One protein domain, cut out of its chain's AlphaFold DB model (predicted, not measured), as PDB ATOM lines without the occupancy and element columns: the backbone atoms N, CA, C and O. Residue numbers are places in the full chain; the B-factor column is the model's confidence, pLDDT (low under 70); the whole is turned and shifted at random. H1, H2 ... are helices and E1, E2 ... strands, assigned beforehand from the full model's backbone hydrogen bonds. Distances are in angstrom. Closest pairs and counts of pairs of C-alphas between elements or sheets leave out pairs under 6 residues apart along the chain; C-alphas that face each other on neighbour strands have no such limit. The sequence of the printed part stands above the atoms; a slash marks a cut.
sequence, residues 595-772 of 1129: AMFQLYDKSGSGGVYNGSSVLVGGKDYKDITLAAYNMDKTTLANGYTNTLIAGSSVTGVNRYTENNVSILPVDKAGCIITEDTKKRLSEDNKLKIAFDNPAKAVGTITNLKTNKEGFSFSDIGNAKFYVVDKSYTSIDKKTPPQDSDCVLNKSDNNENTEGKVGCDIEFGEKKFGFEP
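What this domain is: This is residues 595 to 772 of the 1129 residues of the protein "Internalin2C putative" of Campylobacter concisus UNSWCD (UniProt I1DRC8). With little regular structure, three small sheets wrap round one core: hairpin E8-E9 with E5 and E2; E4, E6 and E7; E1 and E3. H1 packs on E5. The 178 printed residues, mostly strand in class with under half in named elements, run E1 E2 E3 E4 E5 H1 E6 E7 E8 E9; they are compact (radius of gyration of the C-alphas 16.8 A), spanning 50 by 40 by 28 A.

How they stand to each other: E1, residues 596 to 601, and E3, 624 to 629, are antiparallel; N 600 and O 625 are 2.8 A apart. E2, 614 to 616, E9, 761 to 771, E8, 717 to 725, and E5, 660 to 666, form, in that order, a mixed, strongly twisted sheet: N 615 and O 769 are 2.8 A apart, N 719 and O 768 2.8 A, N 664 and O 720 2.9 A. These two sheets make a sandwich, two sheets face to face, the parts that face each other 9.3 A centre to centre. E4, 642 to 645, E6, 687 to 691, and E7, 700 to 703, form, in that order, an antiparallel sheet: N 644 and O 689 are 2.8 A apart, N 688 and O 702 2.8 A; E6 and E7 are a hairpin. H1, 675 to 684, with every O i to N i+4 pair within hydrogen-bond range, is on the sheet of E2, E9, E8 and E5, at a height of 7.0 A over the sheet; the closest C-alphas of H1 and E5 are those of Ser 682 and Leu 664, 5.8 A apart.

Where its parts are: C-alpha 596 is at (113.270, 139.810, 129.368), C-alpha 771 at (124.375, 128.216, 153.682). E9 is 30.3 A long, E8 26.5 A.

The domain as a whole: The printed part has no cut. E8 to E9 is a long link of 35 residues. Residues 647 to 659, 730 to 740 and 744 to 747 have pLDDT under 70.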
ATOM      1  N   ALA A 595     111.078 142.622 126.915       87.50
ATOM      2  CA  ALA A 595     112.146 141.848 126.299       87.50
ATOM      3  C   ALA A 595     112.542 140.652 127.179       87.50
ATOM      4  O   ALA A 595     112.643 139.534 126.689       87.50
ATOM      5  N   MET A 596     112.789 140.866 128.470       88.75
ATOM      6  CA  MET A 596     113.270 139.810 129.368       88.75
ATOM      7  C   MET A 596     112.990 140.134 130.829       88.75
ATOM      8  O   MET A 596     112.682 141.277 131.174       88.75
ATOM      9  N   PHE A 597     113.194 139.142 131.688       91.12
ATOM     10  CA  PHE A 597     113.311 139.347 133.122       91.12
ATOM     11  C   PHE A 597     114.774 139.411 133.563       91.12
ATOM     12  O   PHE A 597     115.633 138.731 133.001       91.12
ATOM     13  N   GLN A 598     115.052 140.183 134.611       90.81
ATOM     14  CA  GLN A 598     116.311 140.114 135.355       90.81
ATOM     15  C   GLN A 598     116.057 140.252 136.852       90.81
ATOM     16  O   GLN A 598     115.035 140.804 137.268       90.81
ATOM     17  N   LEU A 599     116.999 139.761 137.659       91.50
ATOM     18  CA  LEU A 599     116.977 140.008 139.095       91.50
ATOM     19  C   LEU A 599     117.171 141.497 139.357       91.50
ATOM     20  O   LEU A 599     118.053 142.133 138.778       91.50
ATOM     21  N   TYR A 600     116.347 142.024 140.245       90.75
ATOM     22  CA  TYR A 600     116.302 143.427 140.602       90.75
ATOM     23  C   TYR A 600     116.587 143.574 142.089       90.75
ATOM     24  O   TYR A 600     116.015 142.853 142.903       90.75
ATOM     25  N   ASP A 601     117.471 144.503 142.419       89.75
ATOM     26  CA  ASP A 601     117.743 144.931 143.780       89.75
ATOM     27  C   ASP A 601     116.816 146.103 144.116       89.75
ATOM     28  O   ASP A 601     116.879 147.145 143.463       89.75
ATOM     29  N   LYS A 602     115.918 145.926 145.090       85.00
ATOM     30  CA  LYS A 602     115.034 146.980 145.616       85.00
ATOM     31  C   LYS A 602     115.741 147.891 146.629       85.00
ATOM     32  O   LYS A 602     115.161 148.914 146.993       85.00
ATOM     33  N   SER A 603     116.948 147.556 147.087       78.62
ATOM     34  CA  SER A 603     117.689 148.390 148.032       78.62
ATOM     35  C   SER A 603     118.248 149.658 147.362       78.62
ATOM     36  O   SER A 603     118.544 149.699 146.165       78.62
ATOM     37  N   GLY A 604     118.377 150.741 148.138       70.75
ATOM     38  CA  GLY A 604     118.959 152.002 147.664       70.75
ATOM     39  C   GLY A 604     118.198 152.634 146.487       70.75
ATOM     40  O   GLY A 604     116.984 152.807 146.541       70.75
ATOM     41  N   SER A 605     118.915 153.016 145.422       70.50
ATOM     42  CA  SER A 605     118.340 153.637 144.214       70.50
ATOM     43  C   SER A 605     117.641 152.650 143.268       70.50
ATOM     44  O   SER A 605     117.057 153.080 142.273       70.50
ATOM     45  N   GLY A 606     117.698 151.349 143.568       76.19
ATOM     46  CA  GLY A 606     117.149 150.283 142.741       76.19
ATOM     47  C   GLY A 606     117.961 149.997 141.471       76.19
ATOM     48  O   GLY A 606     118.548 150.900 140.873       76.19
ATOM     49  N   GLY A 607     118.008 148.739 141.025       84.56
ATOM     50  CA  GLY A 607     118.759 148.370 139.817       84.56
ATOM     51  C   GLY A 607     118.886 146.868 139.577       84.56
ATOM     52  O   GLY A 607     118.221 146.069 140.224       84.56
ATOM     53  N   VAL A 608     119.743 146.476 138.630       85.38
ATOM     54  CA  VAL A 608     120.065 145.058 138.390       85.38
ATOM     55  C   VAL A 608     120.790 144.493 139.615       85.38
ATOM     56  O   VAL A 608     121.764 145.080 140.087       85.38
ATOM     57  N   TYR A 609     120.336 143.348 140.122       86.50
ATOM     58  CA  TYR A 609     120.954 142.701 141.278       86.50
ATOM     59  C   TYR A 609     122.333 142.121 140.928       86.50
ATOM     60  O   TYR A 609     122.439 141.143 140.187       86.50
ATOM     61  N   ASN A 610     123.381 142.691 141.531       81.06
ATOM     62  CA  ASN A 610     124.776 142.242 141.418       81.06
ATOM     63  C   ASN A 610     125.321 141.653 142.735       81.06
ATOM     64  O   ASN A 610     126.533 141.547 142.917       81.06
ATOM     65  N   GLY A 611     124.437 141.304 143.675       79.94
ATOM     66  CA  GLY A 611     124.826 140.735 144.963       79.94
ATOM     67  C   GLY A 611     125.314 139.283 144.881       79.94
ATOM     68  O   GLY A 611     125.386 138.665 143.815       79.94
ATOM     69  N   SER A 612     125.669 138.733 146.043       80.81
ATOM     70  CA  SER A 612     126.176 137.364 146.174       80.81
ATOM     71  C   SER A 612     125.169 136.324 145.670       80.81
ATOM     72  O   SER A 612     123.977 136.394 145.957       80.81
ATOM     73  N   SER A 613     125.668 135.299 144.978       84.69
ATOM     74  CA  SER A 613     124.880 134.097 144.663       84.69
ATOM     75  C   SER A 613     124.801 133.111 145.833       84.69
ATOM     76  O   SER A 613     124.045 132.147 145.756       84.69
ATOM     77  N   VAL A 614     125.557 133.356 146.909       90.38
ATOM     78  CA  VAL A 614     125.523 132.593 148.160       90.38
ATOM     79  C   VAL A 614     124.745 133.381 149.212       90.38
ATOM     80  O   VAL A 614     125.142 134.492 149.579       90.38
ATOM     81  N   LEU A 615     123.638 132.804 149.668       92.88
ATOM     82  CA  LEU A 615     122.661 133.361 150.597       92.88
ATOM     83  C   LEU A 615     122.524 132.459 151.838       92.88
ATOM     84  O   LEU A 615     123.126 131.394 151.922       92.88
ATOM     85  N   VAL A 616     121.740 132.888 152.822       91.88
ATOM     86  CA  VAL A 616     121.467 132.155 154.064       91.88
ATOM     87  C   VAL A 616     120.128 131.434 153.935       91.88
ATOM     88  O   VAL A 616     119.126 132.051 153.568       91.88
ATOM     89  N   GLY A 617     120.108 130.136 154.239       92.50
ATOM     90  CA  GLY A 617     118.886 129.330 154.259       92.50
ATOM     91  C   GLY A 617     117.889 129.806 155.322       92.50
ATOM     92  O   GLY A 617     118.272 130.232 156.412       92.50
ATOM     93  N   GLY A 618     116.598 129.756 155.004       90.31
ATOM     94  CA  GLY A 618     115.492 130.216 155.852       90.31
ATOM     95  C   GLY A 618     115.322 131.740 155.929       90.31
ATOM     96  O   GLY A 618     114.416 132.209 156.613       90.31
ATOM     97  N   LYS A 619     116.177 132.529 155.260       92.31
ATOM     98  CA  LYS A 619     116.096 133.996 155.265       92.31
ATOM     99  C   LYS A 619     115.249 134.516 154.103       92.31
ATOM    100  O   LYS A 619     115.474 134.143 152.954       92.31
ATOM    101  N   ASP A 620     114.346 135.446 154.405       91.50
ATOM    102  CA  ASP A 620     113.552 136.171 153.413       91.50
ATOM    103  C   ASP A 620     114.295 137.441 152.950       91.50
ATOM    104  O   ASP A 620     114.474 138.397 153.711       91.50
ATOM    105  N   TYR A 621     114.741 137.471 151.694       91.62
ATOM    106  CA  TYR A 621     115.443 138.606 151.092       91.62
ATOM    107  C   TYR A 621     114.464 139.514 150.341       91.62
ATOM    108  O   TYR A 621     114.164 139.287 149.171       91.62
ATOM    109  N   LYS A 622     113.977 140.565 151.012       90.31
ATOM    110  CA  LYS A 622     113.025 141.541 150.438       90.31
ATOM    111  C   LYS A 622     113.613 142.391 149.314       90.31
ATOM    112  O   LYS A 622     112.886 142.831 148.426       90.31
ATOM    113  N   ASP A 623     114.926 142.591 149.352       89.50
ATOM    114  CA  ASP A 623     115.627 143.411 148.369       89.50
ATOM    115  C   ASP A 623     115.843 142.666 147.045       89.50
ATOM    116  O   ASP A 623     115.963 143.301 146.006       89.50
ATOM    117  N   ILE A 624     115.835 141.328 147.045       91.50
ATOM    118  CA  ILE A 624     116.016 140.517 145.835       91.50
ATOM    119  C   ILE A 624     114.647 140.225 145.227       91.50
ATOM    120  O   ILE A 624     113.846 139.479 145.789       91.50
ATOM    121  N   THR A 625     114.381 140.780 144.049       91.56
ATOM    122  CA  THR A 625     113.151 140.524 143.297       91.56
ATOM    123  C   THR A 625     113.430 140.322 141.805       91.56
ATOM    124  O   THR A 625     114.576 140.154 141.393       91.56
ATOM    125  N   LEU A 626     112.386 140.306 140.977       92.69
ATOM    126  CA  LEU A 626     112.465 140.234 139.524       92.69
ATOM    127  C   LEU A 626     111.890 141.509 138.906       92.69
ATOM    128  O   LEU A 626     110.854 141.991 139.351       92.69
ATOM    129  N   ALA A 627     112.515 142.036 137.862       92.75
ATOM    130  CA  ALA A 627     111.968 143.135 137.076       92.75
ATOM    131  C   ALA A 627     111.921 142.786 135.587       92.75
ATOM    132  O   ALA A 627     112.752 142.023 135.089       92.75
ATOM    133  N   ALA A 628     110.933 143.336 134.881       92.94
ATOM    134  CA  ALA A 628     110.792 143.203 133.438       92.94
ATOM    135  C   ALA A 628     111.485 144.377 132.735       92.94
ATOM    136  O   ALA A 628     111.230 145.545 133.042       92.94
ATOM    137  N   TYR A 629     112.350 144.066 131.774       90.69
ATOM    138  CA  TYR A 629     113.212 145.031 131.096       90.69
ATOM    139  C   TYR A 629     112.870 145.179 129.613       90.69
ATOM    140  O   TYR A 629     112.369 144.252 128.966       90.69
ATOM    141  N   ASN A 630     113.181 146.357 129.069       89.06
ATOM    142  CA  ASN A 630     113.224 146.594 127.628       89.06
ATOM    143  C   ASN A 630     114.493 145.965 127.016       89.06
ATOM    144  O   ASN A 630     115.339 145.395 127.708       89.06
ATOM    145  N   MET A 631     114.638 146.067 125.691       85.00
ATOM    146  CA  MET A 631     115.769 145.490 124.946       85.00
ATOM    147  C   MET A 631     117.152 145.994 125.385       85.00
ATOM    148  O   MET A 631     118.133 145.272 125.222       85.00
ATOM    149  N   ASP A 632     117.236 147.202 125.943       83.50
ATOM    150  CA  ASP A 632     118.485 147.802 126.430       83.50
ATOM    151  C   ASP A 632     119.030 147.159 127.717       83.50
ATOM    152  O   ASP A 632     120.148 147.473 128.122       83.50
ATOM    153  N   LYS A 633     118.266 146.247 128.344       82.00
ATOM    154  CA  LYS A 633     118.601 145.540 129.594       82.00
ATOM    155  C   LYS A 633     118.790 146.442 130.820       82.00
ATOM    156  O   LYS A 633     119.179 145.943 131.871       82.00
ATOM    157  N   THR A 634     118.530 147.740 130.706       80.56
ATOM    158  CA  THR A 634     118.777 148.722 131.772       80.56
ATOM    159  C   THR A 634     117.526 149.509 132.120       80.56
ATOM    160  O   THR A 634     117.356 149.890 133.277       80.56
ATOM    161  N   THR A 635     116.608 149.700 131.169       88.50
ATOM    162  CA  THR A 635     115.349 150.398 131.417       88.50
ATOM    163  C   THR A 635     114.202 149.423 131.640       88.50
ATOM    164  O   THR A 635     114.018 148.436 130.922       88.50
ATOM    165  N   LEU A 636     113.391 149.726 132.652       90.94
ATOM    166  CA  LEU A 636     112.218 148.937 132.997       90.94
ATOM    167  C   LEU A 636     111.138 149.046 131.913       90.94
ATOM    168  O   LEU A 636     110.894 150.117 131.343       90.94
ATOM    169  N   ALA A 637     110.463 147.932 131.646       91.50
ATOM    170  CA  ALA A 637     109.335 147.846 130.723       91.50
ATOM    171  C   ALA A 637     108.038 148.336 131.390       91.50
ATOM    172  O   ALA A 637     107.082 147.574 131.552       91.50
ATOM    173  N   ASN A 638     108.027 149.603 131.828       90.88
ATOM    174  CA  ASN A 638     106.884 150.242 132.493       90.88
ATOM    175  C   ASN A 638     105.588 149.967 131.723       90.88
ATOM    176  O   ASN A 638     105.581 150.020 130.499       90.88
ATOM    177  N   GLY A 639     104.504 149.676 132.436       87.06
ATOM    178  CA  GLY A 639     103.232 149.213 131.885       87.06
ATOM    179  C   GLY A 639     103.042 147.697 131.931       87.06
ATOM    180  O   GLY A 639     101.901 147.244 131.878       87.06
ATOM    181  N   TYR A 640     104.116 146.913 132.087       91.75
ATOM    182  CA  TYR A 640     103.996 145.479 132.336       91.75
ATOM    183  C   TYR A 640     103.358 145.213 133.700       91.75
ATOM    184  O   TYR A 640     103.889 145.621 134.733       91.75
ATOM    185  N   THR A 641     102.231 144.503 133.684       89.75
ATOM    186  CA  THR A 641     101.528 144.052 134.885       89.75
ATOM    187  C   THR A 641     101.117 142.595 134.724       89.75
ATOM    188  O   THR A 641     100.554 142.188 133.700       89.75
ATOM    189  N   ASN A 642     101.439 141.776 135.722       90.00
ATOM    190  CA  ASN A 642     101.062 140.370 135.765       90.00
ATOM    191  C   ASN A 642     101.287 139.764 137.153       90.00
ATOM    192  O   ASN A 642     102.091 140.261 137.930       90.00
ATOM    193  N   THR A 643     100.626 138.646 137.439       89.62
ATOM    194  CA  THR A 643     100.931 137.801 138.594       89.62
ATOM    195  C   THR A 643     101.368 136.428 138.101       89.62
ATOM    196  O   THR A 643     100.594 135.706 137.474       89.62
ATOM    197  N   LEU A 644     102.612 136.065 138.399       88.12
ATOM    198  CA  LEU A 644     103.191 134.757 138.114       88.12
ATOM    199  C   LEU A 644     103.118 133.906 139.380       88.12
ATOM    200  O   LEU A 644     103.477 134.371 140.459       88.12
ATOM    201  N   ILE A 645     102.654 132.670 139.262       83.44
ATOM    202  CA  ILE A 645     102.487 131.742 140.387       83.44
ATOM    203  C   ILE A 645     103.245 130.463 140.036       83.44
ATOM    204  O   ILE A 645     103.263 130.063 138.871       83.44
ATOM    205  N   ALA A 646     103.900 129.847 141.019       74.88
ATOM    206  CA  ALA A 646     104.541 128.549 140.850       74.88
ATOM    207  C   ALA A 646     103.553 127.498 140.318       74.88
ATOM    208  O   ALA A 646     102.452 127.350 140.853       74.88
ATOM    209  N   GLY A 647     103.967 126.773 139.274       63.81
ATOM    210  CA  GLY A 647     103.189 125.681 138.690       63.81
ATOM    211  C   GLY A 647     103.070 124.470 139.621       63.81
ATOM    212  O   GLY A 647     103.730 124.374 140.658       63.81
ATOM    213  N   SER A 648     102.218 123.517 139.242       50.56
ATOM    214  CA  SER A 648     101.859 122.359 140.081       50.56
ATOM    215  C   SER A 648     102.892 121.216 140.087       50.56
ATOM    216  O   SER A 648     102.812 120.318 140.925       50.56
ATOM    217  N   SER A 649     103.873 121.233 139.175       50.53
ATOM    218  CA  SER A 649     104.794 120.109 138.949       50.53
ATOM    219  C   SER A 649     105.984 120.074 139.915       50.53
ATOM    220  O   SER A 649     106.788 121.003 139.991       50.53
ATOM    221  N   VAL A 650     106.130 118.928 140.580       48.81
ATOM    222  CA  VAL A 650     107.184 118.598 141.552       48.81
ATOM    223  C   VAL A 650     108.469 118.074 140.880       48.81
ATOM    224  O   VAL A 650     109.534 118.078 141.487       48.81
ATOM    225  N   THR A 651     108.385 117.614 139.625       43.47
ATOM    226  CA  THR A 651     109.435 116.813 138.955       43.47
ATOM    227  C   THR A 651     110.045 117.485 137.726       43.47
ATOM    228  O   THR A 651     110.747 116.848 136.944       43.47
ATOM    229  N   GLY A 652     109.801 118.780 137.537       49.94
ATOM    230  CA  GLY A 652     110.379 119.541 136.437       49.94
ATOM    231  C   GLY A 652     109.373 120.430 135.726       49.94
ATOM    232  O   GLY A 652     108.164 120.187 135.706       49.94
ATOM    233  N   VAL A 653     109.919 121.496 135.150       47.88
ATOM    234  CA  VAL A 653     109.210 122.525 134.393       47.88
ATOM    235  C   VAL A 653     108.546 121.875 133.181       47.88
ATOM    236  O   VAL A 653     109.246 121.511 132.235       47.88
ATOM    237  N   ASN A 654     107.215 121.789 133.128       50.72
ATOM    238  CA  ASN A 654     106.578 121.679 131.820       50.72
ATOM    239  C   ASN A 654     106.607 123.069 131.174       50.72
ATOM    240  O   ASN A 654     105.684 123.877 131.311       50.72
ATOM    241  N   ARG A 655     107.711 123.360 130.474       51.84
ATOM    242  CA  ARG A 655     107.912 124.618 129.741       51.84
ATOM    243  C   ARG A 655     106.853 124.857 128.662       51.84
ATOM    244  O   ARG A 655     106.805 125.953 128.132       51.84
ATOM    245  N   TYR A 656     105.929 123.932 128.402       50.72
ATOM    246  CA  TYR A 656     104.920 124.062 127.349       50.72
ATOM    247  C   TYR A 656     103.530 124.479 127.825       50.72
ATOM    248  O   TYR A 656     102.813 125.103 127.043       50.72
ATOM    249  N   THR A 657     103.162 124.208 129.083       51.69
ATOM    250  CA  THR A 657     101.749 124.276 129.512       51.69
ATOM    251  C   THR A 657     101.421 125.335 130.565       51.69
ATOM    252  O   THR A 657     100.279 125.771 130.603       51.69
ATOM    253  N   GLU A 658     102.378 125.807 131.375       57.66
ATOM    254  CA  GLU A 658     102.071 126.716 132.503       57.66
ATOM    255  C   GLU A 658     103.017 127.934 132.570       57.66
ATOM    256  O   GLU A 658     104.187 127.826 132.186       57.66
ATOM    257  N   ASN A 659     102.517 129.083 133.058       66.00
ATOM    258  CA  ASN A 659     103.373 130.118 133.660       66.00
ATOM    259  C   ASN A 659     104.114 129.467 134.822       66.00
ATOM    260  O   ASN A 659     103.509 128.682 135.551       66.00
ATOM    261  N   ASN A 660     105.394 129.769 135.011       73.38
ATOM    262  CA  ASN A 660     106.119 129.107 136.080       73.38
ATOM    263  C   ASN A 660     107.119 130.022 136.770       73.38
ATOM    264  O   ASN A 660     107.925 130.685 136.129       73.38
ATOM    265  N   VAL A 661     107.077 129.998 138.094       83.81
ATOM    266  CA  VAL A 661     108.111 130.517 138.981       83.81
ATOM    267  C   VAL A 661     108.565 129.326 139.796       83.81
ATOM    268  O   VAL A 661     107.750 128.708 140.481       83.81
ATOM    269  N   SER A 662     109.840 128.960 139.753       80.00
ATOM    270  CA  SER A 662     110.308 127.934 140.683       80.00
ATOM    271  C   SER A 662     111.745 128.128 141.099       80.00
ATOM    272  O   SER A 662     112.589 128.598 140.336       80.00
ATOM    273  N   ILE A 663     112.001 127.697 142.328       87.44
ATOM    274  CA  ILE A 663     113.320 127.513 142.898       87.44
ATOM    275  C   ILE A 663     113.462 126.029 143.245       87.44
ATOM    276  O   ILE A 663     112.783 125.507 144.125       87.44
ATOM    277  N   LEU A 664     114.281 125.315 142.477       86.12
ATOM    278  CA  LEU A 664     114.416 123.863 142.593       86.12
ATOM    279  C   LEU A 664     115.755 123.489 143.230       86.12
ATOM    280  O   LEU A 664     116.776 124.026 142.794       86.12
ATOM    281  N   PRO A 665     115.786 122.561 144.205       88.75
ATOM    282  CA  PRO A 665     117.034 122.042 144.755       88.75
ATOM    283  C   PRO A 665     117.850 121.316 143.677       88.75
ATOM    284  O   PRO A 665     117.299 120.673 142.782       88.75
ATOM    285  N   VAL A 666     119.173 121.410 143.768       86.81
ATOM    286  CA  VAL A 666     120.117 120.803 142.824       86.81
ATOM    287  C   VAL A 666     121.097 119.921 143.570       86.81
ATOM    288  O   VAL A 666     121.721 120.360 144.536       86.81
ATOM    289  N   ASP A 667     121.284 118.708 143.058       84.19
ATOM    290  CA  ASP A 667     122.288 117.789 143.576       84.19
ATOM    291  C   ASP A 667     123.695 118.396 143.451       84.19
ATOM    292  O   ASP A 667     124.065 119.016 142.447       84.19
ATOM    293  N   LYS A 668     124.506 118.206 144.490       83.56
ATOM    294  CA  LYS A 668     125.937 118.525 144.479       83.56
ATOM    295  C   LYS A 668     126.698 117.211 144.331       83.56
ATOM    296  O   LYS A 668     126.270 116.191 144.856       83.56
ATOM    297  N   ALA A 669     127.841 117.215 143.648       77.00
ATOM    298  CA  ALA A 669     128.694 116.028 143.583       77.00
ATOM    299  C   ALA A 669     128.989 115.499 145.004       77.00
ATOM    300  O   ALA A 669     129.440 116.257 145.864       77.00
ATOM    301  N   GLY A 670     128.673 114.223 145.254       75.31
ATOM    302  CA  GLY A 670     128.776 113.580 146.571       75.31
ATOM    303  C   GLY A 670     127.562 113.752 147.498       75.31
ATOM    304  O   GLY A 670     127.440 112.978 148.438       75.31
ATOM    305  N   CYS A 671     126.642 114.680 147.206       85.19
ATOM    306  CA  CYS A 671     125.405 114.914 147.956       85.19
ATOM    307  C   CYS A 671     124.178 114.736 147.052       85.19
ATOM    308  O   CYS A 671     123.757 115.666 146.356       85.19
ATOM    309  N   ILE A 672     123.603 113.534 147.083       82.75
ATOM    310  CA  ILE A 672     122.356 113.217 146.382       82.75
ATOM    311  C   ILE A 672     121.189 113.537 147.313       82.75
ATOM    312  O   ILE A 672     121.039 112.936 148.383       82.75
ATOM    313  N   ILE A 673     120.351 114.490 146.911       84.94
ATOM    314  CA  ILE A 673     119.140 114.833 147.648       84.94
ATOM    315  C   ILE A 673     118.069 113.805 147.268       84.94
ATOM    316  O   ILE A 673     117.760 113.626 146.093       84.94
ATOM    317  N   THR A 674     117.499 113.114 148.259       85.75
ATOM    318  CA  THR A 674     116.412 112.143 148.014       85.75
ATOM    319  C   THR A 674     115.210 112.812 147.346       85.75
ATOM    320  O   THR A 674     114.917 113.974 147.632       85.75
ATOM    321  N   GLU A 675     114.480 112.077 146.508       83.88
ATOM    322  CA  GLU A 675     113.317 112.616 145.789       83.88
ATOM    323  C   GLU A 675     112.231 113.152 146.736       83.88
ATOM    324  O   GLU A 675     111.696 114.235 146.500       83.88
ATOM    325  N   ASP A 676     111.989 112.497 147.878       85.62
ATOM    326  CA  ASP A 676     111.067 113.005 148.908       85.62
ATOM    327  C   ASP A 676     111.519 114.355 149.481       85.62
ATOM    328  O   ASP A 676     110.710 115.258 149.711       85.62
ATOM    329  N   THR A 677     112.830 114.531 149.680       86.19
ATOM    330  CA  THR A 677     113.386 115.805 150.154       86.19
ATOM    331  C   THR A 677     113.308 116.877 149.074       86.19
ATOM    332  O   THR A 677     112.949 118.010 149.390       86.19
ATOM    333  N   LYS A 678     113.586 116.539 147.806       86.38
ATOM    334  CA  LYS A 678     113.418 117.474 146.685       86.38
ATOM    335  C   LYS A 678     111.970 117.939 146.585       86.38
ATOM    336  O   LYS A 678     111.734 119.140 146.538       86.38
ATOM    337  N   LYS A 679     111.013 117.011 146.669       84.50
ATOM    338  CA  LYS A 679     109.576 117.301 146.690       84.50
ATOM    339  C   LYS A 679     109.192 118.239 147.827       84.50
ATOM    340  O   LYS A 679     108.558 119.259 147.574       84.50
ATOM    341  N   ARG A 680     109.611 117.937 149.059       87.56
ATOM    342  CA  ARG A 680     109.362 118.810 150.215       87.56
ATOM    343  C   ARG A 680     109.938 120.209 149.997       87.56
ATOM    344  O   ARG A 680     109.228 121.182 150.193       87.56
ATOM    345  N   LEU A 681     111.195 120.321 149.564       88.56
ATOM    346  CA  LEU A 681     111.838 121.617 149.326       88.56
ATOM    347  C   LEU A 681     111.178 122.387 148.178       88.56
ATOM    348  O   LEU A 681     111.013 123.596 148.279       88.56
ATOM    349  N   SER A 682     110.765 121.723 147.102       85.38
ATOM    350  CA  SER A 682     110.032 122.370 146.012       85.38
ATOM    351  C   SER A 682     108.673 122.904 146.468       85.38
ATOM    352  O   SER A 682     108.306 124.009 146.079       85.38
ATOM    353  N   GLU A 683     107.950 122.171 147.319       84.50
ATOM    354  CA  GLU A 683     106.687 122.628 147.916       84.50
ATOM    355  C   GLU A 683     106.896 123.783 148.907       84.50
ATOM    356  O   GLU A 683     106.200 124.798 148.843       84.50
ATOM    357  N   ASP A 684     107.898 123.668 149.781       87.50
ATOM    358  CA  ASP A 684     108.217 124.668 150.807       87.50
ATOM    359  C   ASP A 684     108.680 126.005 150.214       87.50
ATOM    360  O   ASP A 684     108.575 127.051 150.859       87.50
ATOM    361  N   ASN A 685     109.157 125.973 148.968       88.62
ATOM    362  CA  ASN A 685     109.694 127.122 148.253       88.62
ATOM    363  C   ASN A 685     108.884 127.493 147.007       88.62
ATOM    364  O   ASN A 685     109.416 128.097 146.076       88.62
ATOM    365  N   LYS A 686     107.588 127.171 146.967       87.81
ATOM    366  CA  LYS A 686     106.697 127.723 145.943       87.81
ATOM    367  C   LYS A 686     106.614 129.241 146.084       87.81
ATOM    368  O   LYS A 686     106.313 129.761 147.156       87.81
ATOM    369  N   LEU A 687     106.853 129.952 144.987       89.19
ATOM    370  CA  LEU A 687     106.872 131.413 144.952       89.19
ATOM    371  C   LEU A 687     105.749 131.962 144.065       89.19
ATOM    372  O   LEU A 687     105.345 131.351 143.076       89.19
ATOM    373  N   LYS A 688     105.290 133.164 144.396       90.44
ATOM    374  CA  LYS A 688     104.483 134.043 143.547       90.44
ATOM    375  C   LYS A 688     105.272 135.323 143.294       90.44
ATOM    376  O   LYS A 688     105.930 135.819 144.201       90.44
ATOM    377  N   ILE A 689     105.187 135.866 142.084       92.50
ATOM    378  CA  ILE A 689     105.760 137.164 141.719       92.50
ATOM    379  C   ILE A 689     104.644 138.045 141.169       92.50
ATOM    380  O   ILE A 689     104.072 137.730 140.127       92.50
ATOM    381  N   ALA A 690     104.328 139.137 141.860       92.44
ATOM    382  CA  ALA A 690     103.278 140.072 141.457       92.44
ATOM    383  C   ALA A 690     103.870 141.401 140.966       92.44
ATOM    384  O   ALA A 690     104.611 142.059 141.691       92.44
ATOM    385  N   PHE A 691     103.554 141.786 139.732       93.25
ATOM    386  CA  PHE A 691     103.920 143.050 139.094       93.25
ATOM    387  C   PHE A 691     102.702 143.980 139.096       93.25
ATOM    388  O   PHE A 691     102.032 144.143 138.077       93.25
ATOM    389  N   ASP A 692     102.391 144.556 140.256       89.38
ATOM    390  CA  ASP A 692     101.138 145.300 140.461       89.38
ATOM    391  C   ASP A 692     101.261 146.806 140.174       89.38
ATOM    392  O   ASP A 692     100.255 147.503 140.057       89.38
ATOM    393  N   ASN A 693     102.483 147.337 140.052       86.12
ATOM    394  CA  ASN A 693     102.715 148.760 139.812       86.12
ATOM    395  C   ASN A 693     102.931 149.044 138.312       86.12
ATOM    396  O   ASN A 693     104.040 148.871 137.814       86.12
ATOM    397  N   PRO A 694     101.945 149.566 137.565       81.56
ATOM    398  CA  PRO A 694     102.127 149.843 136.140       81.56
ATOM    399  C   PRO A 694     103.192 150.918 135.863       81.56
ATOM    400  O   PRO A 694     103.771 150.935 134.779       81.56
ATOM    401  N   ALA A 695     103.506 151.795 136.824       84.31
ATOM    402  CA  ALA A 695     104.569 152.790 136.676       84.31
ATOM    403  C   ALA A 695     105.979 152.200 136.870       84.31
ATOM    404  O   ALA A 695     106.961 152.841 136.499       84.31
ATOM    405  N   LYS A 696     106.091 150.995 137.449       84.06
ATOM    406  CA  LYS A 696     107.355 150.305 137.726       84.06
ATOM    407  C   LYS A 696     107.200 148.806 137.470       84.06
ATOM    408  O   LYS A 696     106.585 148.110 138.263       84.06
ATOM    409  N   ALA A 697     107.834 148.284 136.425       91.81
ATOM    410  CA  ALA A 697     107.774 146.861 136.070       91.81
ATOM    411  C   ALA A 697     108.626 145.948 136.984       91.81
ATOM    412  O   ALA A 697     109.357 145.079 136.512       91.81
ATOM    413  N   VAL A 698     108.560 146.165 138.297       92.19
ATOM    414  CA  VAL A 698     109.288 145.432 139.335       92.19
ATOM    415  C   VAL A 698     108.292 144.583 140.109       92.19
ATOM    416  O   VAL A 698     107.289 145.089 140.607       92.19
ATOM    417  N   GLY A 699     108.575 143.292 140.205       92.25
ATOM    418  CA  GLY A 699     107.749 142.337 140.914       92.25
ATOM    419  C   GLY A 699     107.941 142.402 142.426       92.25
ATOM    420  O   GLY A 699     108.935 142.915 142.951       92.25
ATOM    421  N   THR A 700     106.999 141.805 143.136       91.88
ATOM    422  CA  THR A 700     107.112 141.454 144.548       91.88
ATOM    423  C   THR A 700     107.063 139.939 144.665       91.88
ATOM    424  O   THR A 700     106.081 139.325 144.250       91.88
ATOM    425  N   ILE A 701     108.141 139.344 145.185       92.94
ATOM    426  CA  ILE A 701     108.232 137.902 145.425       92.94
ATOM    427  C   ILE A 701     107.579 137.578 146.770       92.94
ATOM    428  O   ILE A 701     107.863 138.223 147.778       92.94
ATOM    429  N   THR A 702     106.729 136.560 146.794       91.56
ATOM    430  CA  THR A 702     106.082 136.046 148.003       91.56
ATOM    431  C   THR A 702     106.216 134.532 148.039       91.56
ATOM    432  O   THR A 702     105.896 133.864 147.055       91.56
ATOM    433  N   ASN A 703     106.657 133.978 149.165       90.44
ATOM    434  CA  ASN A 703     106.611 132.538 149.391       90.44
ATOM    435  C   ASN A 703     105.165 132.119 149.692       90.44
ATOM    436  O   ASN A 703     104.531 132.651 150.600       90.44
ATOM    437  N   LEU A 704     104.631 131.171 148.924       88.25
ATOM    438  CA  LEU A 704     103.232 130.749 148.999       88.25
ATOM    439  C   LEU A 704     102.920 129.891 150.229       88.25
ATOM    440  O   LEU A 704     101.778 129.890 150.679       88.25
ATOM    441  N   LYS A 705     103.909 129.183 150.789       86.75
ATOM    442  CA  LYS A 705     103.725 128.375 152.002       86.75
ATOM    443  C   LYS A 705     103.737 129.241 153.260       86.75
ATOM    444  O   LYS A 705     102.914 129.042 154.148       86.75
ATOM    445  N   THR A 706     104.675 130.183 153.354       86.88
ATOM    446  CA  THR A 706     104.832 131.038 154.546       86.88
ATOM    447  C   THR A 706     104.050 132.349 154.460       86.88
ATOM    448  O   THR A 706     103.886 133.022 155.475       86.88
ATOM    449  N   ASN A 707     103.581 132.722 153.264       89.25
ATOM    450  CA  ASN A 707     102.969 134.013 152.943       89.25
ATOM    451  C   ASN A 707     103.856 135.227 153.296       89.25
ATOM    452  O   ASN A 707     103.356 136.323 153.556       89.25
ATOM    453  N   LYS A 708     105.183 135.040 153.333       90.00
ATOM    454  CA  LYS A 708     106.156 136.109 153.592       90.00
ATOM    455  C   LYS A 708     106.688 136.694 152.287       90.00
ATOM    456  O   LYS A 708     106.910 135.976 151.311       90.00
ATOM    457  N   GLU A 709     106.891 138.010 152.278       91.12
ATOM    458  CA  GLU A 709     107.526 138.726 151.169       91.12
ATOM    459  C   GLU A 709     109.049 138.551 151.202       91.12
ATOM    460  O   GLU A 709     109.682 138.775 152.237       91.12
ATOM    461  N   GLY A 710     109.624 138.233 150.043       89.69
ATOM    462  CA  GLY A 710     111.061 138.122 149.821       89.69
ATOM    463  C   GLY A 710     111.442 136.872 149.034       89.69
ATOM    464  O   GLY A 710     110.716 135.879 148.999       89.69
ATOM    465  N   PHE A 711     112.607 136.920 148.391       91.94
ATOM    466  CA  PHE A 711     113.239 135.731 147.831       91.94
ATOM    467  C   PHE A 711     113.811 134.877 148.967       91.94
ATOM    468  O   PHE A 711     114.574 135.381 149.787       91.94
ATOM    469  N   SER A 712     113.453 133.598 149.033       90.88
ATOM    470  CA  SER A 712     113.818 132.715 150.146       90.88
ATOM    471  C   SER A 712     114.047 131.287 149.666       90.88
ATOM    472  O   SER A 712     113.421 130.856 148.695       90.88
ATOM    473  N   PHE A 713     114.847 130.530 150.412       93.06
ATOM    474  CA  PHE A 713     114.921 129.077 150.300       93.06
ATOM    475  C   PHE A 713     114.863 128.467 151.701       93.06
ATOM    476  O   PHE A 713     115.564 128.926 152.595       93.06
ATOM    477  N   SER A 714     114.011 127.470 151.911       92.19
ATOM    478  CA  SER A 714     113.596 126.966 153.227       92.19
ATOM    479  C   SER A 714     114.653 126.131 153.956       92.19
ATOM    480  O   SER A 714     114.405 125.681 155.067       92.19
ATOM    481  N   ASP A 715     115.789 125.855 153.320       93.50
ATOM    482  CA  ASP A 715     116.878 125.027 153.848       93.50
ATOM    483  C   ASP A 715     118.217 125.526 153.266       93.50
ATOM    484  O   ASP A 715     118.289 126.632 152.728       93.50
ATOM    485  N   ILE A 716     119.283 124.738 153.365       92.69
ATOM    486  CA  ILE A 716     120.582 125.025 152.739       92.69
ATOM    487  C   ILE A 716     120.764 124.254 151.424       92.69
ATOM    488  O   ILE A 716     119.975 123.380 151.079       92.69
ATOM    489  N   GLY A 717     121.840 124.535 150.695       91.50
ATOM    490  CA  GLY A 717     122.242 123.806 149.498       91.50
ATOM    491  C   GLY A 717     122.098 124.600 148.205       91.50
ATOM    492  O   GLY A 717     121.817 125.794 148.209       91.50
ATOM    493  N   ASN A 718     122.352 123.947 147.073       91.56
ATOM    494  CA  ASN A 718     122.284 124.605 145.770       91.56
ATOM    495  C   ASN A 718     120.847 124.580 145.250       91.56
ATOM    496  O   ASN A 718     120.201 123.534 145.284       91.56
ATOM    497  N   ALA A 719     120.378 125.694 144.695       90.94
ATOM    498  CA  ALA A 719     119.085 125.774 144.034       90.94
ATOM    499  C   ALA A 719     119.166 126.518 142.694       90.94
ATOM    500  O   ALA A 719     120.031 127.370 142.474       90.94
ATOM    501  N   LYS A 720     118.250 126.195 141.783       89.69
ATOM    502  CA  LYS A 720     118.062 126.863 140.491       89.69
ATOM    503  C   LYS A 720     116.777 127.659 140.514       89.69
ATOM    504  O   LYS A 720     115.715 127.078 140.707       89.69
ATOM    505  N   PHE A 721     116.884 128.953 140.253       89.00
ATOM    506  CA  PHE A 721     115.747 129.838 140.071       89.00
ATOM    507  C   PHE A 721     115.507 130.079 138.578       89.00
ATOM    508  O   PHE A 721     116.440 130.428 137.850       89.00
ATOM    509  N   TYR A 722     114.269 129.881 138.132       85.62
ATOM    510  CA  TYR A 722     113.820 130.190 136.775       85.62
ATOM    511  C   TYR A 722     112.406 130.773 136.810       85.62
ATOM    512  O   TYR A 722     111.598 130.433 137.682       85.62
ATOM    513  N   VAL A 723     112.106 131.647 135.846       87.06
ATOM    514  CA  VAL A 723     110.789 132.281 135.705       87.06
ATOM    515  C   VAL A 723     110.388 132.317 134.239       87.06
ATOM    516  O   VAL A 723     111.199 132.679 133.393       87.06
ATOM    517  N   VAL A 724     109.143 131.960 133.945       84.81
ATOM    518  CA  VAL A 724     108.559 131.963 132.602       84.81
ATOM    519  C   VAL A 724     107.167 132.585 132.675       84.81
ATOM    520  O   VAL A 724     106.302 132.087 133.402       84.81
ATOM    521  N   ASP A 725     106.943 133.652 131.910       84.62
ATOM    522  CA  ASP A 725     105.623 134.247 131.693       84.62
ATOM    523  C   ASP A 725     105.153 134.019 130.253       84.62
ATOM    524  O   ASP A 725     105.776 134.474 129.292       84.62
ATOM    525  N   LYS A 726     104.007 133.351 130.132       78.88
ATOM    526  CA  LYS A 726     103.314 133.012 128.889       78.88
ATOM    527  C   LYS A 726     102.026 133.802 128.691       78.88
ATOM    528  O   LYS A 726     101.348 133.614 127.683       78.88
ATOM    529  N   SER A 727     101.640 134.677 129.615       79.31
ATOM    530  CA  SER A 727     100.367 135.410 129.534       79.31
ATOM    531  C   SER A 727     100.250 136.266 128.267       79.31
ATOM    532  O   SER A 727      99.175 136.324 127.675       79.31
ATOM    533  N   TYR A 728     101.361 136.839 127.792       80.62
ATOM    534  CA  TYR A 728     101.436 137.593 126.534       80.62
ATOM    535  C   TYR A 728     101.498 136.689 125.290       80.62
ATOM    536  O   TYR A 728     101.335 137.173 124.182       80.62
ATOM    537  N   THR A 729     101.697 135.379 125.462       70.94
ATOM    538  CA  THR A 729     101.793 134.400 124.358       70.94
ATOM    539  C   THR A 729     100.472 133.726 124.043       70.94
ATOM    540  O   THR A 729     100.295 133.213 122.949       70.94
ATOM    541  N   SER A 730      99.531 133.719 124.993       67.00
ATOM    542  CA  SER A 730      98.231 133.057 124.832       67.00
ATOM    543  C   SER A 730      97.386 133.630 123.688       67.00
ATOM    544  O   SER A 730      96.587 132.909 123.105       67.00
ATOM    545  N   ILE A 731      97.586 134.907 123.359       68.81
ATOM    546  CA  ILE A 731      96.879 135.599 122.277       68.81
ATOM    547  C   ILE A 731      97.496 135.264 120.907       68.81
ATOM    548  O   ILE A 731      96.759 135.140 119.936       68.81
ATOM    549  N   ASP A 732      98.806 134.987 120.862       69.31
ATOM    550  CA  ASP A 732      99.573 134.768 119.622       69.31
ATOM    551  C   ASP A 732      99.908 133.268 119.370       69.31
ATOM    552  O   ASP A 732     100.475 132.874 118.342       69.31
ATOM    553  N   LYS A 733      99.536 132.380 120.307       62.56
ATOM    554  CA  LYS A 733      99.710 130.919 120.231       62.56
ATOM    555  C   LYS A 733      98.372 130.225 119.947       62.56
ATOM    556  O   LYS A 733      97.677 129.804 120.870       62.56
ATOM    557  N   LYS A 734      98.032 130.047 118.665       61.50
ATOM    558  CA  LYS A 734      96.966 129.117 118.238       61.50
ATOM    559  C   LYS A 734      97.420 127.661 118.475       61.50
ATOM    560  O   LYS A 734      98.615 127.359 118.459       61.50
ATOM    561  N   THR A 735      96.486 126.759 118.781       55.16
ATOM    562  CA  THR A 735      96.769 125.351 119.123       55.16
ATOM    563  C   THR A 735      97.533 124.652 117.981       55.16
ATOM    564  O   THR A 735      97.123 124.787 116.826       55.16
ATOM    565  N   PRO A 736      98.616 123.888 118.247       51.59
ATOM    566  CA  PRO A 736      99.263 123.075 117.210       51.59
ATOM    567  C   PRO A 736      98.224 122.139 116.570       51.59
ATOM    568  O   PRO A 736      97.473 121.515 117.326       51.59
ATOM    569  N   PRO A 737      98.134 122.040 115.227       47.88
ATOM    570  CA  PRO A 737      99.198 122.243 114.238       47.88
ATOM    571  C   PRO A 737      99.038 123.482 113.321       47.88
ATOM    572  O   PRO A 737      99.543 123.467 112.204       47.88
ATOM    573  N   GLN A 738      98.345 124.545 113.747       55.22
ATOM    574  CA  GLN A 738      98.148 125.746 112.914       55.22
ATOM    575  C   GLN A 738      99.269 126.793 113.056       55.22
ATOM    576  O   GLN A 738      99.986 126.807 114.058       55.22
ATOM    577  N   ASP A 739      99.387 127.671 112.051       61.28
ATOM    578  CA  ASP A 739     100.317 128.807 111.962       61.28
ATOM    579  C   ASP A 739     100.335 129.655 113.244       61.28
ATOM    580  O   ASP A 739      99.514 130.552 113.435       61.28
ATOM    581  N   SER A 740     101.269 129.367 114.151       67.94
ATOM    582  CA  SER A 740     101.511 130.218 115.310       67.94
ATOM    583  C   SER A 740     102.500 131.318 114.950       67.94
ATOM    584  O   SER A 740     103.538 131.079 114.324       67.94
ATOM    585  N   ASP A 741     102.200 132.508 115.450       72.25
ATOM    586  CA  ASP A 741     102.993 133.729 115.313       72.25
ATOM    587  C   ASP A 741     104.237 133.733 116.230       72.25
ATOM    588  O   ASP A 741     105.069 134.644 116.203       72.25
ATOM    589  N   CYS A 742     104.387 132.656 117.006       76.44
ATOM    590  CA  CYS A 742     105.471 132.371 117.928       76.44
ATOM    591  C   CYS A 742     106.518 131.435 117.333       76.44
ATOM    592  O   CYS A 742     106.193 130.403 116.742       76.44
ATOM    593  N   VAL A 743     107.794 131.686 117.640       77.50
ATOM    594  CA  VAL A 743     108.804 130.631 117.495       77.50
ATOM    595  C   VAL A 743     108.690 129.678 118.684       77.50
ATOM    596  O   VAL A 743     109.175 129.966 119.781       77.50
ATOM    597  N   LEU A 744     108.036 128.535 118.468       67.12
ATOM    598  CA  LEU A 744     107.954 127.465 119.464       67.12
ATOM    599  C   LEU A 744     109.365 127.107 119.961       67.12
ATOM    600  O   LEU A 744     110.290 126.975 119.163       67.12
ATOM    601  N   ASN A 745     109.518 126.925 121.276       61.62
ATOM    602  CA  ASN A 745     110.786 126.580 121.937       61.62
ATOM    603  C   ASN A 745     111.890 127.642 121.927       61.62
ATOM    604  O   ASN A 745     113.019 127.320 122.301       61.62
ATOM    605  N   LYS A 746     111.612 128.888 121.529       69.94
ATOM    606  CA  LYS A 746     112.591 129.974 121.645       69.94
ATOM    607  C   LYS A 746     112.158 131.030 122.650       69.94
ATOM    608  O   LYS A 746     111.062 131.575 122.561       69.94
ATOM    609  N   SER A 747     113.091 131.371 123.532       67.25
ATOM    610  CA  SER A 747     113.029 132.499 124.468       67.25
ATOM    611  C   SER A 747     113.633 133.785 123.885       67.25
ATOM    612  O   SER A 747     113.684 134.818 124.548       67.25
ATOM    613  N   ASP A 748     114.172 133.720 122.665       71.00
ATOM    614  CA  ASP A 748     114.963 134.805 122.093       71.00
ATOM    615  C   ASP A 748     114.103 135.992 121.649       71.00
ATOM    616  O   ASP A 748     113.012 135.859 121.095       71.00
ATOM    617  N   ASN A 749     114.670 137.185 121.805       76.19
ATOM    618  CA  ASN A 749     114.057 138.462 121.424       76.19
ATOM    619  C   ASN A 749     114.305 138.867 119.960       76.19
ATOM    620  O   ASN A 749     114.032 140.005 119.551       76.19
ATOM    621  N   ASN A 750     114.870 137.949 119.180       77.44
ATOM    622  CA  ASN A 750     115.212 138.166 117.785       77.44
ATOM    623  C   ASN A 750     114.133 137.572 116.889       77.44
ATOM    624  O   ASN A 750     113.666 136.459 117.128       77.44
ATOM    625  N   GLU A 751     113.756 138.326 115.857       79.31
ATOM    626  CA  GLU A 751     112.842 137.815 114.843       79.31
ATOM    627  C   GLU A 751     113.572 136.740 114.017       79.31
ATOM    628  O   GLU A 751     114.757 136.894 113.704       79.31
ATOM    629  N   ASN A 752     112.899 135.639 113.679       78.50
ATOM    630  CA  ASN A 752     113.434 134.650 112.743       78.50
ATOM    631  C   ASN A 752     113.315 135.138 111.280       78.50
ATOM    632  O   ASN A 752     112.855 136.247 110.997       78.50
ATOM    633  N   THR A 753     113.691 134.289 110.321       75.69
ATOM    634  CA  THR A 753     113.571 134.579 108.880       75.69
ATOM    635  C   THR A 753     112.136 134.863 108.431       75.69
ATOM    636  O   THR A 753     111.944 135.580 107.452       75.69
ATOM    637  N   GLU A 754     111.129 134.390 109.165       73.31
ATOM    638  CA  GLU A 754     109.702 134.630 108.919       73.31
ATOM    639  C   GLU A 754     109.176 135.874 109.655       73.31
ATOM    640  O   GLU A 754     108.103 136.347 109.326       73.31
ATOM    641  N   GLY A 755     109.929 136.484 110.580       75.50
ATOM    642  CA  GLY A 755     109.487 137.645 111.374       75.50
ATOM    643  C   GLY A 755     108.843 137.293 112.723       75.50
ATOM    644  O   GLY A 755     108.440 138.195 113.460       75.50
ATOM    645  N   LYS A 756     108.756 136.000 113.060       79.62
ATOM    646  CA  LYS A 756     108.251 135.495 114.347       79.62
ATOM    647  C   LYS A 756     109.281 135.740 115.447       79.62
ATOM    648  O   LYS A 756     110.480 135.579 115.212       79.62
ATOM    649  N   VAL A 757     108.829 136.072 116.653       78.69
ATOM    650  CA  VAL A 757     109.686 136.313 117.830       78.69
ATOM    651  C   VAL A 757     109.506 135.171 118.832       78.69
ATOM    652  O   VAL A 757     108.462 134.519 118.850       78.69
ATOM    653  N   GLY A 758     110.524 134.881 119.653       76.75
ATOM    654  CA  GLY A 758     110.357 133.977 120.793       76.75
ATOM    655  C   GLY A 758     109.228 134.474 121.694       76.75
ATOM    656  O   GLY A 758     109.095 135.682 121.910       76.75
ATOM    657  N   CYS A 759     108.373 133.574 122.166       73.00
ATOM    658  CA  CYS A 759     107.110 133.992 122.769       73.00
ATOM    659  C   CYS A 759     107.188 134.177 124.278       73.00
ATOM    660  O   CYS A 759     106.675 135.167 124.799       73.00
ATOM    661  N   ASP A 760     107.897 133.310 124.981       79.06
ATOM    662  CA  ASP A 760     107.910 133.356 126.435       79.06
ATOM    663  C   ASP A 760     108.811 134.498 126.945       79.06
ATOM    664  O   ASP A 760     109.912 134.729 126.435       79.06
ATOM    665  N   ILE A 761     108.350 135.233 127.966       84.81
ATOM    666  CA  ILE A 761     109.218 136.155 128.710       84.81
ATOM    667  C   ILE A 761     109.911 135.311 129.770       84.81
ATOM    668  O   ILE A 761     109.278 134.851 130.722       84.81
ATOM    669  N   GLU A 762     111.208 135.094 129.605       83.00
ATOM    670  CA  GLU A 762     111.955 134.199 130.481       83.00
ATOM    671  C   GLU A 762     113.010 134.943 131.301       83.00
ATOM    672  O   GLU A 762     113.708 135.846 130.829       83.00
ATOM    673  N   PHE A 763     113.134 134.527 132.557       86.00
ATOM    674  CA  PHE A 763     114.359 134.636 133.324       86.00
ATOM    675  C   PHE A 763     115.078 133.297 133.173       86.00
ATOM    676  O   PHE A 763     114.577 132.271 133.645       86.00
ATOM    677  N   GLY A 764     116.228 133.308 132.493       73.56
ATOM    678  CA  GLY A 764     117.050 132.111 132.316       73.56
ATOM    679  C   GLY A 764     117.473 131.475 133.647       73.56
ATOM    680  O   GLY A 764     117.225 132.002 134.730       73.56
ATOM    681  N   GLU A 765     118.150 130.328 133.585       78.00
ATOM    682  CA  GLU A 765     118.580 129.624 134.798       78.00
ATOM    683  C   GLU A 765     119.625 130.442 135.582       78.00
ATOM    684  O   GLU A 765     120.745 130.654 135.109       78.00
ATOM    685  N   LYS A 766     119.296 130.833 136.821       87.69
ATOM    686  CA  LYS A 766     120.268 131.360 137.790       87.69
ATOM    687  C   LYS A 766     120.437 130.387 138.950       87.69
ATOM    688  O   LYS A 766     119.465 129.951 139.561       87.69
ATOM    689  N   LYS A 767     121.690 130.066 139.271       90.56
ATOM    690  CA  LYS A 767     122.045 129.214 140.411       90.56
ATOM    691  C   LYS A 767     122.300 130.067 141.650       90.56
ATOM    692  O   LYS A 767     123.005 131.073 141.563       90.56
ATOM    693  N   PHE A 768     121.761 129.620 142.775       92.38
ATOM    694  CA  PHE A 768     122.012 130.152 144.109       92.38
ATOM    695  C   PHE A 768     122.549 129.040 145.012       92.38
ATOM    696  O   PHE A 768     122.151 127.883 144.876       92.38
ATOM    697  N   GLY A 769     123.455 129.387 145.919       92.38
ATOM    698  CA  GLY A 769     123.858 128.545 147.041       92.38
ATOM    699  C   GLY A 769     123.253 129.088 148.330       92.38
ATOM    700  O   GLY A 769     123.233 130.297 148.531       92.38
ATOM    701  N   PHE A 770     122.769 128.214 149.199       93.12
ATOM    702  CA  PHE A 770     122.250 128.569 150.513       93.12
ATOM    703  C   PHE A 770     123.103 127.908 151.591       93.12
ATOM    704  O   PHE A 770     123.379 126.712 151.524       93.12
ATOM    705  N   GLU A 771     123.534 128.677 152.579       91.12
ATOM    706  CA  GLU A 771     124.375 128.216 153.682       91.12
ATOM    707  C   GLU A 771     123.659 128.379 155.029       91.12
ATOM    708  O   GLU A 771     122.732 129.190 155.136       91.12
ATOM    709  N   PRO A 772     124.083 127.646 156.076       91.06
ATOM    710  CA  PRO A 772     123.605 127.900 157.428       91.06
ATOM    711  C   PRO A 772     123.910 129.340 157.856       91.06
ATOM    712  O   PRO A 772     124.946 129.904 157.484       91.06
TER     713      PRO A 772